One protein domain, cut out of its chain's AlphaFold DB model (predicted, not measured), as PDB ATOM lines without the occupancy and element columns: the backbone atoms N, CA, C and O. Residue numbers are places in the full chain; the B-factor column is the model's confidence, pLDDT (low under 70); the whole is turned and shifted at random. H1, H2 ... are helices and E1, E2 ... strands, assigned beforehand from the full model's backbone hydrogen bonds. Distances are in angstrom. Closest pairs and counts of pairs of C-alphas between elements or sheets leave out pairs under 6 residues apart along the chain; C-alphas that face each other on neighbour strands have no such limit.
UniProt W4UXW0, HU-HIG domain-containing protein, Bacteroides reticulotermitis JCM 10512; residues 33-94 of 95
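This is residues 33 to 94 of the 95 residues of the protein "HU-HIG domain-containing protein" of Bacteroides reticulotermitis JCM 10512 (UniProt W4UXW0). A long, narrow ribbon of two strands, E2 and E3, has the short strand E1 beside E2 near one end and the loop of residues 48 to 60 at the other; residues 76 to 94, with helix H1, stick out as a free arm. The printed part has 62 residues with three named strands, then one named helix; the class is mixed. The antiparallel sheet E1 - E2 - E3 is a meander, each strand the antiparallel neighbour of the one before. The whole is extended and flat, with a radius of gyration of the C-alphas of 18.6 A and spans of 51 by 39 by 15 A.

E2, residues 39 to 47, is 25.2 A long, and E3, residues 61 to 70, 25.7 A. E1, residues 33 to 35, begins at C-alpha 33 (-12.139, 48.308, -44.808). H1, residues 81 to 93, is 19.9 A long and ends at C-alpha 93 (-1.757, 12.590, -38.823).

E2 and E3 form a hairpin at 161 degrees, with N 44 and O 65 2.9 A apart, within hydrogen-bond range. E1 and E2 form another at 154 degrees, with N 35 and O 39 at 2.8 A. H1 is not on the sheet; 6 of its 9 O i to N i+4 pairs are within range.

The C-alphas of Glu 54 and Glu 81, the two farthest apart, are 51.3 A apart. The printed part has no cut; the link E2 to E3 is long. Residues 77 to 94 have pLDDT under 70.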
ATOM      1  N   VAL A  33     -10.731  48.101 -45.163       98.44
ATOM      2  CA  VAL A  33     -12.139  48.308 -44.808       98.44
ATOM      3  C   VAL A  33     -12.383  47.742 -43.415       98.44
ATOM      4  O   VAL A  33     -12.348  46.527 -43.210       98.44
ATOM      5  N   ASN A  34     -12.614  48.622 -42.444       97.81
ATOM      6  CA  ASN A  34     -12.947  48.246 -41.073       97.81
ATOM      7  C   ASN A  34     -14.466  48.222 -40.875       97.81
ATOM      8  O   ASN A  34     -15.126  49.247 -41.015       97.81
ATOM      9  N   ILE A  35     -15.001  47.067 -40.488       97.56
ATOM     10  CA  ILE A  35     -16.389  46.912 -40.061       97.56
ATOM     11  C   ILE A  35     -16.380  46.780 -38.544       97.56
ATOM     12  O   ILE A  35     -15.884  45.790 -37.991       97.56
ATOM     13  N   GLU A  36     -16.923  47.791 -37.875       96.00
ATOM     14  CA  GLU A  36     -16.933  47.873 -36.421       96.00
ATOM     15  C   GLU A  36     -17.535  46.609 -35.792       96.00
ATOM     16  O   GLU A  36     -18.548  46.082 -36.252       96.00
ATOM     17  N   ASN A  37     -16.880  46.098 -34.746       95.19
ATOM     18  CA  ASN A  37     -17.280  44.883 -34.030       95.19
ATOM     19  C   ASN A  37     -17.403  43.623 -34.906       95.19
ATOM     20  O   ASN A  37     -17.961  42.618 -34.457       95.19
ATOM     21  N   PHE A  38     -16.855  43.640 -36.122       96.44
ATOM     22  CA  PHE A  38     -16.810  42.486 -37.010       96.44
ATOM     23  C   PHE A  38     -15.371  42.182 -37.424       96.44
ATOM     24  O   PHE A  38     -14.823  41.153 -37.023       96.44
ATOM     25  N   GLY A  39     -14.685  43.096 -38.100       97.38
ATOM     26  CA  GLY A  39     -13.283  42.900 -38.454       97.38
ATOM     27  C   GLY A  39     -12.800  43.818 -39.562       97.38
ATOM     28  O   GLY A  39     -13.520  44.701 -40.016       97.38
ATOM     29  N   VAL A  40     -11.567  43.579 -39.997       98.06
ATOM     30  CA  VAL A  40     -10.898  44.385 -41.023       98.06
ATOM     31  C   VAL A  40     -10.616  43.529 -42.248       98.06
ATOM     32  O   VAL A  40     -10.023  42.454 -42.124       98.06
ATOM     33  N   PHE A  41     -11.007  44.024 -43.418       98.44
ATOM     34  CA  PHE A  41     -10.587  43.505 -44.714       98.44
ATOM     35  C   PHE A  41      -9.409  44.326 -45.244       98.44
ATOM     36  O   PHE A  41      -9.423  45.553 -45.165       98.44
ATOM     37  N   SER A  42      -8.392  43.669 -45.794       97.94
ATOM     38  CA  SER A  42      -7.234  44.332 -46.407       97.94
ATOM     39  C   SER A  42      -6.692  43.524 -47.580       97.94
ATOM     40  O   SER A  42      -6.849  42.302 -47.613       97.94
ATOM     41  N   LEU A  43      -5.998  44.168 -48.521       96.75
ATOM     42  CA  LEU A  43      -5.201  43.451 -49.516       96.75
ATOM     43  C   LEU A  43      -3.819  43.098 -48.970       96.75
ATOM     44  O   LEU A  43      -3.189  43.879 -48.261       96.75
ATOM     45  N   SER A  44      -3.344  41.913 -49.334       94.25
ATOM     46  CA  SER A  44      -1.960  41.490 -49.157       94.25
ATOM     47  C   SER A  44      -1.411  41.059 -50.506       94.25
ATOM     48  O   SER A  44      -1.981  40.176 -51.152       94.25
ATOM     49  N   ALA A  45      -0.290  41.651 -50.908       92.06
ATOM     50  CA  ALA A  45       0.462  41.238 -52.083       92.06
ATOM     51  C   ALA A  45       1.673  40.406 -51.650       92.06
ATOM     52  O   ALA A  45       2.413  40.788 -50.744       92.06
ATOM     53  N   THR A  46       1.870  39.264 -52.294       93.44
ATOM     54  CA  THR A  46       3.109  38.492 -52.212       93.44
ATOM     55  C   THR A  46       3.916  38.800 -53.459       93.44
ATOM     56  O   THR A  46       3.443  38.557 -54.569       93.44
ATOM     57  N   THR A  47       5.117  39.336 -53.281       91.50
ATOM     58  CA  THR A  47       6.019  39.689 -54.377       91.50
ATOM     59  C   THR A  47       7.290  38.859 -54.310       91.50
ATOM     60  O   THR A  47       7.681  38.368 -53.247       91.50
ATOM     61  N   LYS A  48       7.951  38.696 -55.455       91.81
ATOM     62  CA  LYS A  48       9.335  38.228 -55.463       91.81
ATOM     63  C   LYS A  48      10.201  39.290 -54.777       91.81
ATOM     64  O   LYS A  48      10.152  40.456 -55.158       91.81
ATOM     65  N   GLY A  49      10.977  38.888 -53.771       89.38
ATOM     66  CA  GLY A  49      11.918  39.788 -53.106       89.38
ATOM     67  C   GLY A  49      13.013  40.249 -54.070       89.38
ATOM     68  O   GLY A  49      13.554  39.436 -54.823       89.38
ATOM     69  N   THR A  50      13.333  41.540 -54.037       90.00
ATOM     70  CA  THR A  50      14.415  42.155 -54.816       90.00
ATOM     71  C   THR A  50      15.326  42.949 -53.884       90.00
ATOM     72  O   THR A  50      14.875  43.476 -52.868       90.00
ATOM     73  N   GLU A  51      16.620  43.023 -54.201       90.25
ATOM     74  CA  GLU A  51      17.583  43.781 -53.385       90.25
ATOM     75  C   GLU A  51      17.492  45.288 -53.642       90.25
ATOM     76  O   GLU A  51      17.684  46.096 -52.733       90.25
ATOM     77  N   LYS A  52      17.173  45.678 -54.881       92.69
ATOM     78  CA  LYS A  52      17.052  47.078 -55.276       92.69
ATOM     79  C   LYS A  52      15.597  47.516 -55.331       92.69
ATOM     80  O   LYS A  52      14.708  46.764 -55.733       92.69
ATOM     81  N   LYS A  53      15.376  48.784 -54.979       87.44
ATOM     82  CA  LYS A  53      14.053  49.420 -55.011       87.44
ATOM     83  C   LYS A  53      13.511  49.568 -56.434       87.44
ATOM     84  O   LYS A  53      12.313  49.416 -56.630       87.44
ATOM     85  N   GLU A  54      14.381  49.851 -57.402       89.62
ATOM     86  CA  GLU A  54      14.026  49.974 -58.825       89.62
ATOM     87  C   GLU A  54      13.442  48.684 -59.419       89.62
ATOM     88  O   GLU A  54      12.581  48.753 -60.288       89.62
ATOM     89  N   ASP A  55      13.815  47.527 -58.868       86.88
ATOM     90  CA  ASP A  55      13.323  46.219 -59.304       86.88
ATOM     91  C   ASP A  55      12.001  45.810 -58.610       86.88
ATOM     92  O   ASP A  55      11.420  44.768 -58.925       86.88
ATOM     93  N   CYS A  56      11.483  46.613 -57.670       85.38
ATOM     94  CA  CYS A  56      10.219  46.351 -56.969       85.38
ATOM     95  C   CYS A  56       9.009  46.759 -57.832       85.38
ATOM     96  O   CYS A  56       8.255  47.680 -57.508       85.38
ATOM     97  N   LEU A  57       8.845  46.066 -58.956       89.94
ATOM     98  CA  LEU A  57       7.823  46.325 -59.965       89.94
ATOM     99  C   LEU A  57       6.551  45.498 -59.722       89.94
ATOM    100  O   LEU A  57       6.582  44.425 -59.118       89.94
ATOM    101  N   SER A  58       5.413  45.979 -60.226       86.88
ATOM    102  CA  SER A  58       4.115  45.299 -60.095       86.88
ATOM    103  C   SER A  58       4.068  43.945 -60.810       86.88
ATOM    104  O   SER A  58       3.394  43.030 -60.348       86.88
ATOM    105  N   GLU A  59       4.835  43.777 -61.883       89.19
ATOM    106  CA  GLU A  59       5.041  42.501 -62.584       89.19
ATOM    107  C   GLU A  59       5.684  41.409 -61.712       89.19
ATOM    108  O   GLU A  59       5.511  40.223 -61.981       89.19
ATOM    109  N   ASN A  60       6.361  41.790 -60.621       90.25
ATOM    110  CA  ASN A  60       6.934  40.852 -59.653       90.25
ATOM    111  C   ASN A  60       5.929  40.415 -58.571       90.25
ATOM    112  O   ASN A  60       6.287  39.627 -57.684       90.25
ATOM    113  N   ILE A  61       4.677  40.894 -58.616       92.12
ATOM    114  CA  ILE A  61       3.593  40.421 -57.749       92.12
ATOM    115  C   ILE A  61       3.183  39.013 -58.192       92.12
ATOM    116  O   ILE A  61       2.681  38.799 -59.288       92.12
ATOM    117  N   GLN A  62       3.363  38.043 -57.300       94.00
ATOM    118  CA  GLN A  62       3.032  36.637 -57.535       94.00
ATOM    119  C   GLN A  62       1.586  36.313 -57.161       94.00
ATOM    120  O   GLN A  62       0.960  35.446 -57.765       94.00
ATOM    121  N   ALA A  63       1.058  36.973 -56.131       92.81
ATOM    122  CA  ALA A  63      -0.309  36.763 -55.679       92.81
ATOM    123  C   ALA A  63      -0.849  37.997 -54.958       92.81
ATOM    124  O   ALA A  63      -0.130  38.653 -54.207       92.81
ATOM    125  N   ILE A  64      -2.146  38.246 -55.122       92.12
ATOM    126  CA  ILE A  64      -2.909  39.212 -54.332       92.12
ATOM    127  C   ILE A  64      -4.009  38.443 -53.608       92.12
ATOM    128  O   ILE A  64      -4.698  37.615 -54.207       92.12
ATOM    129  N   ARG A  65      -4.165  38.689 -52.307       94.62
ATOM    130  CA  ARG A  65      -5.189  38.054 -51.472       94.62
ATOM    131  C   ARG A  65      -5.948  39.112 -50.692       94.62
ATOM    132  O   ARG A  65      -5.344  40.047 -50.174       94.62
ATOM    133  N   ILE A  66      -7.257  38.919 -50.560       95.94
ATOM    134  CA  ILE A  66      -8.047  39.629 -49.555       95.94
ATOM    135  C   ILE A  66      -7.856  38.889 -48.231       95.94
ATOM    136  O   ILE A  66      -8.146  37.697 -48.119       95.94
ATOM    137  N   CYS A  67      -7.352  39.595 -47.232       96.75
ATOM    138  CA  CYS A  67      -7.215  39.116 -45.869       96.75
ATOM    139  C   CYS A  67      -8.379  39.645 -45.035       96.75
ATOM    140  O   CYS A  67      -8.684  40.832 -45.089       96.75
ATOM    141  N   PHE A  68      -8.986  38.781 -44.222       97.19
ATOM    142  CA  PHE A  68      -9.932  39.191 -43.190       97.19
ATOM    143  C   PHE A  68      -9.339  38.926 -41.811       97.19
ATOM    144  O   PHE A  68      -8.937  37.802 -41.495       97.19
ATOM    145  N   ARG A  69      -9.308  39.959 -40.970       96.25
ATOM    146  CA  ARG A  69      -8.923  39.854 -39.564       96.25
ATOM    147  C   ARG A  69     -10.150  40.073 -38.688       96.25
ATOM    148  O   ARG A  69     -10.613  41.200 -38.533       96.25
ATOM    149  N   ALA A  70     -10.623  38.996 -38.067       95.88
ATOM    150  CA  ALA A  70     -11.741  39.034 -37.134       95.88
ATOM    151  C   ALA A  70     -11.432  39.897 -35.897       95.88
ATOM    152  O   ALA A  70     -10.398  39.723 -35.232       95.88
ATOM    153  N   SER A  71     -12.367  40.789 -35.576       95.12
ATOM    154  CA  SER A  71     -12.394  41.543 -34.320       95.12
ATOM    155  C   SER A  71     -12.666  40.621 -33.126       95.12
ATOM    156  O   SER A  71     -13.179  39.512 -33.279       95.12
ATOM    157  N   ASN A  72     -12.327  41.072 -31.916       90.88
ATOM    158  CA  ASN A  72     -12.486  40.264 -30.703       90.88
ATOM    159  C   ASN A  72     -13.947  39.901 -30.398       90.88
ATOM    160  O   ASN A  72     -14.189  38.822 -29.867       90.88
ATOM    161  N   SER A  73     -14.908  40.751 -30.762       91.50
ATOM    162  CA  SER A  73     -16.347  40.545 -30.526       91.50
ATOM    163  C   SER A  73     -16.926  39.335 -31.255       91.50
ATOM    164  O   SER A  73     -17.918  38.776 -30.800       91.50
ATOM    165  N   ILE A  74     -16.309  38.910 -32.363       91.00
ATOM    166  CA  ILE A  74     -16.755  37.742 -33.137       91.00
ATOM    167  C   ILE A  74     -15.795  36.557 -33.036       91.00
ATOM    168  O   ILE A  74     -16.014  35.524 -33.673       91.00
ATOM    169  N   ARG A  75     -14.707  36.683 -32.262       84.56
ATOM    170  CA  ARG A  75     -13.817  35.548 -32.022       84.56
ATOM    171  C   ARG A  75     -14.588  34.500 -31.225       84.56
ATOM    172  O   ARG A  75     -15.133  34.829 -30.172       84.56
ATOM    173  N   PRO A  76     -14.620  33.236 -31.680       80.31
ATOM    174  CA  PRO A  76     -15.222  32.174 -30.898       80.31
ATOM    175  C   PRO A  76     -14.558  32.132 -29.523       80.31
ATOM    176  O   PRO A  76     -13.328  32.089 -29.431       80.31
ATOM    177  N   ASN A  77     -15.356  32.121 -28.456       69.94
ATOM    178  CA  ASN A  77     -14.834  31.829 -27.131       69.94
ATOM    179  C   ASN A  77     -14.449  30.344 -27.113       69.94
ATOM    180  O   ASN A  77     -15.284  29.456 -26.929       69.94
ATOM    181  N   LEU A  78     -13.188  30.062 -27.431       61.84
ATOM    182  CA  LEU A  78     -12.654  28.714 -27.389       61.84
ATOM    183  C   LEU A  78     -12.501  28.332 -25.917       61.84
ATOM    184  O   LEU A  78     -11.456  28.590 -25.314       61.84
ATOM    185  N   ASN A  79     -13.537  27.695 -25.360       59.19
ATOM    186  CA  ASN A  79     -13.407  26.921 -24.128       59.19
ATOM    187  C   ASN A  79     -12.114  26.080 -24.243       59.19
ATOM    188  O   ASN A  79     -11.966  25.374 -25.252       59.19
ATOM    189  N   PRO A  80     -11.154  26.183 -23.301       59.31
ATOM    190  CA  PRO A  80      -9.839  25.541 -23.389       59.31
ATOM    191  C   PRO A  80      -9.860  24.053 -23.774       59.31
ATOM    192  O   PRO A  80      -8.909  23.585 -24.397       59.31
ATOM    193  N   GLU A  81     -10.945  23.324 -23.512       56.09
ATOM    194  CA  GLU A  81     -11.093  21.926 -23.938       56.09
ATOM    195  C   GLU A  81     -11.062  21.719 -25.462       56.09
ATOM    196  O   GLU A  81     -10.482  20.743 -25.937       56.09
ATOM    197  N   ARG A  82     -11.579  22.663 -26.260       55.00
ATOM    198  CA  ARG A  82     -11.564  22.550 -27.733       55.00
ATOM    199  C   ARG A  82     -10.181  22.788 -28.350       55.00
ATOM    200  O   ARG A  82      -9.958  22.370 -29.483       55.00
ATOM    201  N   ARG A  83      -9.237  23.400 -27.616       54.47
ATOM    202  CA  ARG A  83      -7.839  23.555 -28.072       54.47
ATOM    203  C   ARG A  83      -7.090  22.221 -28.122       54.47
ATOM    204  O   ARG A  83      -6.270  22.044 -29.015       54.47
ATOM    205  N   ARG A  84      -7.390  21.280 -27.217       51.53
ATOM    206  CA  ARG A  84      -6.712  19.969 -27.173       51.53
ATOM    207  C   ARG A  84      -7.067  19.081 -28.363       51.53
ATOM    208  O   ARG A  84      -6.208  18.376 -28.868       51.53
ATOM    209  N   ILE A  85      -8.308  19.133 -28.841       55.28
ATOM    210  CA  ILE A  85      -8.780  18.217 -29.890       55.28
ATOM    211  C   ILE A  85      -8.074  18.507 -31.228       55.28
ATOM    212  O   ILE A  85      -7.653  17.584 -31.919       55.28
ATOM    213  N   GLY A  86      -7.873  19.789 -31.558       54.12
ATOM    214  CA  GLY A  86      -7.177  20.200 -32.782       54.12
ATOM    215  C   GLY A  86      -5.674  19.907 -32.775       54.12
ATOM    216  O   GLY A  86      -5.128  19.542 -33.812       54.12
ATOM    217  N   SER A  87      -5.003  20.014 -31.619       52.31
ATOM    218  CA  SER A  87      -3.577  19.674 -31.521       52.31
ATOM    219  C   SER A  87      -3.344  18.170 -31.641       52.31
ATOM    220  O   SER A  87      -2.446  17.763 -32.368       52.31
ATOM    221  N   THR A  88      -4.172  17.341 -30.995       52.03
ATOM    222  CA  THR A  88      -3.983  15.881 -30.995       52.03
ATOM    223  C   THR A  88      -4.226  15.258 -32.375       52.03
ATOM    224  O   THR A  88      -3.493  14.354 -32.767       52.03
ATOM    225  N   LEU A  89      -5.197  15.772 -33.143       50.03
ATOM    226  CA  LEU A  89      -5.468  15.324 -34.518       50.03
ATOM    227  C   LEU A  89      -4.326  15.652 -35.492       50.03
ATOM    228  O   LEU A  89      -4.022  14.852 -36.372       50.03
ATOM    229  N   TRP A  90      -3.660  16.800 -35.328       51.19
ATOM    230  CA  TRP A  90      -2.494  17.135 -36.149       51.19
ATOM    231  C   TRP A  90      -1.327  16.188 -35.837       51.19
ATOM    232  O   TRP A  90      -0.738  15.618 -36.759       51.19
ATOM    233  N   THR A  91      -1.030  15.959 -34.553       54.75
ATOM    234  CA  THR A  91       0.088  15.094 -34.142       54.75
ATOM    235  C   THR A  91      -0.100  13.643 -34.598       54.75
ATOM    236  O   THR A  91       0.870  13.025 -35.027       54.75
ATOM    237  N   SER A  92      -1.333  13.114 -34.594       53.66
ATOM    238  CA  SER A  92      -1.594  11.739 -35.055       53.66
ATOM    239  C   SER A  92      -1.596  11.575 -36.578       53.66
ATOM    240  O   SER A  92      -1.436  10.463 -37.055       53.66
ATOM    241  N   MET A  93      -1.805  12.646 -37.351       52.84
ATOM    242  CA  MET A  93      -1.757  12.590 -38.823       52.84
ATOM    243  C   MET A  93      -0.331  12.624 -39.389       52.84
ATOM    244  O   MET A  93      -0.157  12.396 -40.581       52.84
ATOM    245  N   HIS A  94       0.670  12.936 -38.562       58.62
ATOM    246  CA  HIS A  94       2.076  13.049 -38.972       58.62
ATOM    247  C   HIS A  94       3.011  12.143 -38.146       58.62
ATOM    248  O   HIS A  94       4.211  12.407 -38.096       58.62
TER     249      HIS A  94